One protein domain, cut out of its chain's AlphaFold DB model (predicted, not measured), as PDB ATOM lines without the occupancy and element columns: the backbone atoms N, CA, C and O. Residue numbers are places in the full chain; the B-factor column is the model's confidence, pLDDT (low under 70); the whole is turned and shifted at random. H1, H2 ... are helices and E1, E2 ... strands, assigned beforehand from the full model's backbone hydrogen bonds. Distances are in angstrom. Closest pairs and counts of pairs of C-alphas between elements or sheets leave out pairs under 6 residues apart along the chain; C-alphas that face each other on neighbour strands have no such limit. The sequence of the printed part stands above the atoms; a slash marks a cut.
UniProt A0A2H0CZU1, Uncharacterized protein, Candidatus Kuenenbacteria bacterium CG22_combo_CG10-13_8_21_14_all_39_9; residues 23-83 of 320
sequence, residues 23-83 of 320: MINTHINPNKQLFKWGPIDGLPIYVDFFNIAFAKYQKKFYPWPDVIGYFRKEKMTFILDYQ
ATOM      1  N   MET A  23     -12.128 -16.156  34.946       44.38
ATOM      2  CA  MET A  23     -12.684 -16.840  33.764       44.38
ATOM      3  C   MET A  23     -11.646 -17.286  32.731       44.38
ATOM      4  O   MET A  23     -12.007 -17.998  31.796       44.38
ATOM      5  N   ILE A  24     -10.373 -16.897  32.860       55.31
ATOM      6  CA  ILE A  24      -9.374 -17.210  31.838       55.31
ATOM      7  C   ILE A  24      -8.064 -17.670  32.483       55.31
ATOM      8  O   ILE A  24      -7.337 -16.875  33.070       55.31
ATOM      9  N   ASN A  25      -7.727 -18.952  32.314       64.25
ATOM     10  CA  ASN A  25      -6.365 -19.469  32.498       64.25
ATOM     11  C   ASN A  25      -5.443 -18.937  31.375       64.25
ATOM     12  O   ASN A  25      -4.841 -19.720  30.650       64.25
ATOM     13  N   THR A  26      -5.376 -17.617  31.164       72.75
ATOM     14  CA  THR A  26      -4.371 -17.014  30.275       72.75
ATOM     15  C   THR A  26      -3.063 -16.844  31.019       72.75
ATOM     16  O   THR A  26      -3.054 -16.411  32.173       72.75
ATOM     17  N   HIS A  27      -1.953 -17.056  30.321       83.94
ATOM     18  CA  HIS A  27      -0.616 -16.728  30.808       83.94
ATOM     19  C   HIS A  27      -0.279 -15.226  30.718       83.94
ATOM     20  O   HIS A  27       0.769 -14.797  31.199       83.94
ATOM     21  N   ILE A  28      -1.187 -14.400  30.179       85.56
ATOM     22  CA  ILE A  28      -1.018 -12.945  30.075       85.56
ATOM     23  C   ILE A  28      -0.925 -12.321  31.471       85.56
ATOM     24  O   ILE A  28      -1.897 -12.296  32.228       85.56
ATOM     25  N   ASN A  29       0.236 -11.747  31.790       86.06
ATOM     26  CA  ASN A  29       0.449 -11.047  33.049       86.06
ATOM     27  C   ASN A  29       0.080  -9.556  32.907       86.06
ATOM     28  O   ASN A  29       0.798  -8.807  32.243       86.06
ATOM     29  N   PRO A  30      -0.980  -9.080  33.576       86.88
ATOM     30  CA  PRO A  30      -1.440  -7.695  33.475       86.88
ATOM     31  C   PRO A  30      -0.465  -6.665  34.065       86.88
ATOM     32  O   PRO A  30      -0.603  -5.477  33.785       86.88
ATOM     33  N   ASN A  31       0.511  -7.101  34.868       88.12
ATOM     34  CA  ASN A  31       1.546  -6.242  35.447       88.12
ATOM     35  C   ASN A  31       2.767  -6.069  34.528       88.12
ATOM     36  O   ASN A  31       3.695  -5.341  34.879       88.12
ATOM     37  N   LYS A  32       2.804  -6.752  33.378       90.75
ATOM     38  CA  LYS A  32       3.837  -6.573  32.352       90.75
ATOM     39  C   LYS A  32       3.375  -5.597  31.272       90.75
ATOM     40  O   LYS A  32       2.209  -5.209  31.199       90.75
ATOM     41  N   GLN A  33       4.301  -5.215  30.394       92.19
ATOM     42  CA  GLN A  33       3.962  -4.454  29.200       92.19
ATOM     43  C   GLN A  33       3.093  -5.307  28.266       92.19
ATOM     44  O   GLN A  33       3.517  -6.352  27.775       92.19
ATOM     45  N   LEU A  34       1.878  -4.830  28.007       93.38
ATOM     46  CA  LEU A  34       0.939  -5.472  27.095       93.38
ATOM     47  C   LEU A  34       1.001  -4.815  25.721       93.38
ATOM     48  O   LEU A  34       0.973  -3.587  25.604       93.38
ATOM     49  N   PHE A  35       1.001  -5.640  24.682       94.50
ATOM     50  CA  PHE A  35       0.697  -5.189  23.336       94.50
ATOM     51  C   PHE A  35      -0.806  -5.033  23.182       94.50
ATOM     52  O   PHE A  35      -1.571  -5.904  23.598       94.50
ATOM     53  N   LYS A  36      -1.228  -3.929  22.567       94.69
ATOM     54  CA  LYS A  36      -2.631  -3.661  22.261       94.69
ATOM     55  C   LYS A  36      -2.755  -3.301  20.790       94.69
ATOM     56  O   LYS A  36      -2.190  -2.300  20.352       94.69
ATOM     57  N   TRP A  37      -3.508  -4.099  20.042       93.12
ATOM     58  CA  TRP A  37      -3.883  -3.793  18.665       93.12
ATOM     59  C   TRP A  37      -5.387  -3.536  18.600       93.12
ATOM     60  O   TRP A  37      -6.186  -4.456  18.761       93.12
ATOM     61  N   GLY A  38      -5.761  -2.267  18.429       92.44
ATOM     62  CA  GLY A  38      -7.145  -1.790  18.456       92.44
ATOM     63  C   GLY A  38      -7.384  -0.676  19.487       92.44
ATOM     64  O   GLY A  38      -6.444  -0.258  20.164       92.44
ATOM     65  N   PRO A  39      -8.627  -0.178  19.614       93.19
ATOM     66  CA  PRO A  39      -9.820  -0.649  18.913       93.19
ATOM     67  C   PRO A  39      -9.767  -0.341  17.413       93.19
ATOM     68  O   PRO A  39      -9.534   0.798  17.018       93.19
ATOM     69  N   ILE A  40     -10.008  -1.350  16.581       91.06
ATOM     70  CA  ILE A  40     -10.248  -1.177  15.142       91.06
ATOM     71  C   ILE A  40     -11.672  -1.602  14.815       91.06
ATOM     72  O   ILE A  40     -12.249  -2.421  15.526       91.06
ATOM     73  N   ASP A  41     -12.228  -1.049  13.746       90.38
ATOM     74  CA  ASP A  41     -13.465  -1.560  13.172       90.38
ATOM     75  C   ASP A  41     -13.269  -3.019  12.738       90.38
ATOM     76  O   ASP A  41     -12.328  -3.333  12.003       90.38
ATOM     77  N   GLY A  42     -14.146  -3.910  13.206       86.44
ATOM     78  CA  GLY A  42     -14.014  -5.339  12.964       86.44
ATOM     79  C   GLY A  42     -15.234  -6.183  13.316       86.44
ATOM     80  O   GLY A  42     -15.807  -6.037  14.398       86.44
ATOM     81  N   LEU A  43     -15.596  -7.122  12.435       84.81
ATOM     82  CA  LEU A  43     -16.633  -8.122  12.713       84.81
ATOM     83  C   LEU A  43     -16.030  -9.415  13.302       84.81
ATOM     84  O   LEU A  43     -15.013  -9.898  12.797       84.81
ATOM     85  N   PRO A  44     -16.665 -10.040  14.315       82.88
ATOM     86  CA  PRO A  44     -16.164 -11.275  14.929       82.88
ATOM     87  C   PRO A  44     -15.957 -12.441  13.950       82.88
ATOM     88  O   PRO A  44     -15.014 -13.208  14.116       82.88
ATOM     89  N   ILE A  45     -16.776 -12.534  12.893       82.00
ATOM     90  CA  ILE A  45     -16.707 -13.618  11.897       82.00
ATOM     91  C   ILE A  45     -15.326 -13.735  11.233       82.00
ATOM     92  O   ILE A  45     -14.873 -14.833  10.920       82.00
ATOM     93  N   TYR A  46     -14.615 -12.617  11.063       79.31
ATOM     94  CA  TYR A  46     -13.262 -12.611  10.507       79.31
ATOM     95  C   TYR A  46     -12.246 -13.264  11.452       79.31
ATOM     96  O   TYR A  46     -11.293 -13.906  11.006       79.31
ATOM     97  N   VAL A  47     -12.457 -13.123  12.762       82.38
ATOM     98  CA  VAL A  47     -11.546 -13.632  13.792       82.38
ATOM     99  C   VAL A  47     -11.656 -15.144  13.944       82.38
ATOM    100  O   VAL A  47     -10.642 -15.800  14.181       82.38
ATOM    101  N   ASP A  48     -12.833 -15.724  13.716       85.38
ATOM    102  CA  ASP A  48     -13.023 -17.176  13.787       85.38
ATOM    103  C   ASP A  48     -12.099 -17.926  12.818       85.38
ATOM    104  O   ASP A  48     -11.471 -18.928  13.184       85.38
ATOM    105  N   PHE A  49     -11.917 -17.402  11.602       86.44
ATOM    106  CA  PHE A  49     -10.992 -18.002  10.644       86.44
ATOM    107  C   PHE A  49      -9.528 -17.902  11.094       86.44
ATOM    108  O   PHE A  49      -8.760 -18.853  10.904       86.44
ATOM    109  N   PHE A  50      -9.139 -16.784  11.715       85.44
ATOM    110  CA  PHE A  50      -7.798 -16.624  12.275       85.44
ATOM    111  C   PHE A  50      -7.551 -17.570  13.445       85.44
ATOM    112  O   PHE A  50      -6.493 -18.189  13.492       85.44
ATOM    113  N   ASN A  51      -8.530 -17.771  14.326       89.88
ATOM    114  CA  ASN A  51      -8.412 -18.701  15.449       89.88
ATOM    115  C   ASN A  51      -8.143 -20.136  14.975       89.88
ATOM    116  O   ASN A  51      -7.258 -20.819  15.498       89.88
ATOM    117  N   ILE A  52      -8.830 -20.582  13.917       91.94
ATOM    118  CA  ILE A  52      -8.568 -21.895  13.310       91.94
ATOM    119  C   ILE A  52      -7.160 -21.944  12.698       91.94
ATOM    120  O   ILE A  52      -6.458 -22.954  12.832       91.94
ATOM    121  N   ALA A  53      -6.719 -20.868  12.038       92.69
ATOM    122  CA  ALA A  53      -5.370 -20.783  11.489       92.69
ATOM    123  C   ALA A  53      -4.289 -20.792  12.586       92.69
ATOM    124  O   ALA A  53      -3.313 -21.527  12.442       92.69
ATOM    125  N   PHE A  54      -4.477 -20.084  13.704       92.88
ATOM    126  CA  PHE A  54      -3.584 -20.118  14.869       92.88
ATOM    127  C   PHE A  54      -3.503 -21.522  15.476       92.88
ATOM    128  O   PHE A  54      -2.408 -22.043  15.704       92.88
ATOM    129  N   ALA A  55      -4.646 -22.194  15.635       94.38
ATOM    130  CA  ALA A  55      -4.695 -23.558  16.153       94.38
ATOM    131  C   ALA A  55      -3.973 -24.572  15.244       94.38
ATOM    132  O   ALA A  55      -3.419 -25.565  15.727       94.38
ATOM    133  N   LYS A  56      -3.958 -24.343  13.925       96.00
ATOM    134  CA  LYS A  56      -3.166 -25.133  12.968       96.00
ATOM    135  C   LYS A  56      -1.689 -24.738  12.973       96.00
ATOM    136  O   LYS A  56      -0.832 -25.615  12.880       96.00
ATOM    137  N   TYR A  57      -1.394 -23.448  13.107       97.06
ATOM    138  CA  TYR A  57      -0.047 -22.886  13.147       97.06
ATOM    139  C   TYR A  57       0.795 -23.492  14.272       97.06
ATOM    140  O   TYR A  57       1.882 -24.006  14.006       97.06
ATOM    141  N   GLN A  58       0.262 -23.540  15.498       96.62
ATOM    142  CA  GLN A  58       0.961 -24.090  16.671       96.62
ATOM    143  C   GLN A  58       1.336 -25.576  16.545       96.62
ATOM    144  O   GLN A  58       2.271 -26.039  17.186       96.62
ATOM    145  N   LYS A  59       0.651 -26.343  15.683       97.00
ATOM    146  CA  LYS A  59       1.005 -27.751  15.419       97.00
ATOM    147  C   LYS A  59       2.287 -27.890  14.596       97.00
ATOM    148  O   LYS A  59       2.797 -28.996  14.436       97.00
ATOM    149  N   LYS A  60       2.773 -26.796  14.008       96.81
ATOM    150  CA  LYS A  60       3.859 -26.795  13.024       96.81
ATOM    151  C   LYS A  60       5.001 -25.846  13.376       96.81
ATOM    152  O   LYS A  60       6.159 -26.136  13.071       96.81
ATOM    153  N   PHE A  61       4.680 -24.714  13.979       98.31
ATOM    154  CA  PHE A  61       5.606 -23.638  14.300       98.31
ATOM    155  C   PHE A  61       5.569 -23.343  15.798       98.31
ATOM    156  O   PHE A  61       4.718 -23.874  16.507       98.31
ATOM    157  N   TYR A  62       6.513 -22.537  16.288       98.31
ATOM    158  CA  TYR A  62       6.449 -22.118  17.687       98.31
ATOM    159  C   TYR A  62       5.225 -21.206  17.853       98.31
ATOM    160  O   TYR A  62       5.059 -20.335  17.000       98.31
ATOM    161  N   PRO A  63       4.347 -21.442  18.842       97.06
ATOM    162  CA  PRO A  63       3.017 -20.840  18.889       97.06
ATOM    163  C   PRO A  63       3.055 -19.313  19.006       97.06
ATOM    164  O   PRO A  63       4.075 -18.721  19.354       97.06
ATOM    165  N   TRP A  64       1.920 -18.685  18.700       95.94
ATOM    166  CA  TRP A  64       1.668 -17.305  19.112       95.94
ATOM    167  C   TRP A  64       1.469 -17.254  20.636       95.94
ATOM    168  O   TRP A  64       1.018 -18.257  21.196       95.94
ATOM    169  N   PRO A  65       1.759 -16.119  21.295       95.12
ATOM    170  CA  PRO A  65       1.367 -15.911  22.686       95.12
ATOM    171  C   PRO A  65      -0.145 -16.007  22.863       95.12
ATOM    172  O   PRO A  65      -0.903 -15.863  21.898       95.12
ATOM    173  N   ASP A  66      -0.579 -16.159  24.110       93.06
ATOM    174  CA  ASP A  66      -1.990 -16.034  24.455       93.06
ATOM    175  C   ASP A  66      -2.524 -14.656  24.040       93.06
ATOM    176  O   ASP A  66      -1.877 -13.624  24.244       93.06
ATOM    177  N   VAL A  67      -3.732 -14.639  23.470       91.75
ATOM    178  CA  VAL A  67      -4.393 -13.422  22.989       91.75
ATOM    179  C   VAL A  67      -5.776 -13.297  23.614       91.75
ATOM    180  O   VAL A  67      -6.620 -14.178  23.469       91.75
ATOM    181  N   ILE A  68      -6.044 -12.158  24.248       91.81
ATOM    182  CA  ILE A  68      -7.395 -11.744  24.633       91.81
ATOM    183  C   ILE A  68      -7.979 -10.910  23.495       91.81
ATOM    184  O   ILE A  68      -7.490  -9.818  23.200       91.81
ATOM    185  N   GLY A  69      -9.042 -11.414  22.872       91.12
ATOM    186  CA  GLY A  69      -9.879 -10.650  21.949       91.12
ATOM    187  C   GLY A  69     -11.044  -9.992  22.687       91.12
ATOM    188  O   GLY A  69     -11.870 -10.679  23.284       91.12
ATOM    189  N   TYR A  70     -11.128  -8.666  22.639       91.31
ATOM    190  CA  TYR A  70     -12.242  -7.886  23.169       91.31
ATOM    191  C   TYR A  70     -13.072  -7.303  22.027       91.31
ATOM    192  O   TYR A  70     -12.565  -6.511  21.233       91.31
ATOM    193  N   PHE A  71     -14.355  -7.668  21.974       90.88
ATOM    194  CA  PHE A  71     -15.288  -7.247  20.929       90.88
ATOM    195  C   PHE A  71     -16.424  -6.432  21.538       90.88
ATOM    196  O   PHE A  71     -17.169  -6.927  22.385       90.88
ATOM    197  N   ARG A  72     -16.576  -5.174  21.117       91.50
ATOM    198  CA  ARG A  72     -17.664  -4.306  21.586       91.50
ATOM    199  C   ARG A  72     -18.053  -3.296  20.523       91.50
ATOM    200  O   ARG A  72     -17.203  -2.545  20.065       91.50
ATOM    201  N   LYS A  73     -19.354  -3.215  20.212       90.69
ATOM    202  CA  LYS A  73     -19.915  -2.250  19.245       90.69
ATOM    203  C   LYS A  73     -19.142  -2.251  17.915       90.69
ATOM    204  O   LYS A  73     -18.666  -1.204  17.494       90.69
ATOM    205  N   GLU A  74     -18.953  -3.435  17.328       87.81
ATOM    206  CA  GLU A  74     -18.215  -3.625  16.061       87.81
ATOM    207  C   GLU A  74     -16.751  -3.157  16.091       87.81
ATOM    208  O   GLU A  74     -16.113  -2.999  15.053       87.81
ATOM    209  N   LYS A  75     -16.198  -2.947  17.289       90.25
ATOM    210  CA  LYS A  75     -14.770  -2.750  17.496       90.25
ATOM    211  C   LYS A  75     -14.147  -4.023  18.035       90.25
ATOM    212  O   LYS A  75     -14.721  -4.672  18.912       90.25
ATOM    213  N   MET A  76     -12.948  -4.322  17.557       92.81
ATOM    214  CA  MET A  76     -12.101  -5.405  18.037       92.81
ATOM    215  C   MET A  76     -10.796  -4.840  18.603       92.81
ATOM    216  O   MET A  76     -10.171  -3.959  18.007       92.81
ATOM    217  N   THR A  77     -10.388  -5.358  19.757       93.88
ATOM    218  CA  THR A  77      -9.093  -5.079  20.376       93.88
ATOM    219  C   THR A  77      -8.447  -6.395  20.760       93.88
ATOM    220  O   THR A  77      -9.052  -7.186  21.480       93.88
ATOM    221  N   PHE A  78      -7.210  -6.613  20.331       93.12
ATOM    222  CA  PHE A  78      -6.408  -7.747  20.769       93.12
ATOM    223  C   PHE A  78      -5.346  -7.308  21.762       93.12
ATOM    224  O   PHE A  78      -4.668  -6.299  21.555       93.12
ATOM    225  N   ILE A  79      -5.219  -8.076  22.839       94.38
ATOM    226  CA  ILE A  79      -4.297  -7.821  23.940       94.38
ATOM    227  C   ILE A  79      -3.476  -9.083  24.178       94.38
ATOM    228  O   ILE A  79      -4.045 -10.165  24.296       94.38
ATOM    229  N   LEU A  80      -2.157  -8.943  24.253       95.25
ATOM    230  CA  LEU A  80      -1.229 -10.052  24.488       95.25
ATOM    231  C   LEU A  80       0.043  -9.571  25.201       95.25
ATOM    232  O   LEU A  80       0.328  -8.370  25.225       95.25
ATOM    233  N   ASP A  81       0.792 -10.499  25.802       95.12
ATOM    234  CA  ASP A  81       2.076 -10.194  26.445       95.12
ATOM    235  C   ASP A  81       3.107  -9.792  25.382       95.12
ATOM    236  O   ASP A  81       3.361 -10.519  24.415       95.12
ATOM    237  N   TYR A  82       3.682  -8.597  25.530       94.25
ATOM    238  CA  TYR A  82       4.548  -8.049  24.492       94.25
ATOM    239  C   TYR A  82       5.907  -8.744  24.421       94.25
ATOM    240  O   TYR A  82       6.467  -8.884  23.333       94.25
ATOM    241  N   GLN A  83       6.430  -9.206  25.557       95.38
ATOM    242  CA  GLN A  83       7.706  -9.911  25.587       95.38
ATOM    243  C   GLN A  83       7.555 -11.303  24.974       95.38
ATOM    244  O   GLN A  83       8.364 -11.690  24.136       95.38
TER     245      GLN A  83
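AT A GLANCE: This is residues 23 to 83 of the 320 residues of an uncharacterized protein of Candidatus Kuenenbacteria bacterium CG22_combo_CG10-13_8_21_14_all_39_9 (UniProt A0A2H0CZU1). A small antiparallel sheet of three strands forms one wall, and a single helix, H1, stands off from it, reaching it only at the helix's first turn; the gap between is open, and the return link from H1 to E2 closes the far end of this loose frame. The printed part has 61 residues, with one named helix and three named strands in the order E1, H1, E2, E3, and its class is mixed, helices and strands. The sheet runs E1, E3, E2. The whole is only just compact, close to loose, with a radius of gyration of the C-alphas of 12.3 A and spans of 32 by 29 by 21 A.

HOW THE PARTS SIT: E1, residues 34 to 41, is an edge strand and the antiparallel neighbour of E3, residues 75 to 81, at 168 degrees between their directions; N 37 and O 78 are 2.9 A apart, within hydrogen-bond range. H1, residues 44 to 57, is on the sheet but only grazes it, with residues 44 to 47. The closest C-alphas of H1 and E2, residues 67 to 72, are those of Pro 44 and Phe 71, 7.3 A apart. In H1, 8 of 10 O i to N i+4 pairs are within hydrogen-bond range. E2 and E3 form a hairpin, antiparallel at 159 degrees, with N 70 and O 77 2.8 A apart, within hydrogen-bond range. E1, H1 and E2 make a split strand-helix-strand unit, two strands running the same way with E3 between them in the sheet; its crossover is right-handed.

IN THESE COORDINATES: E1 begins at C-alpha 34 (0.939, -5.472, 27.095) and is 20.4 A long. H1 spans 19.9 A from C-alpha 44 (-16.164, -11.275, 14.929). E2 spans 16.2 A. E3 spans 20.5 A and ends at C-alpha 81 (2.076, -10.194, 26.445).

THE WHOLE: The C-alphas farthest apart, of Lys 60 and Lys 73, are 34.7 A apart. Residues 48 to 53, which belong to H1, and 56 to 62 stand free. The printed part has no cut and no long link; pLDDT is under 70 at residues 23 to 25.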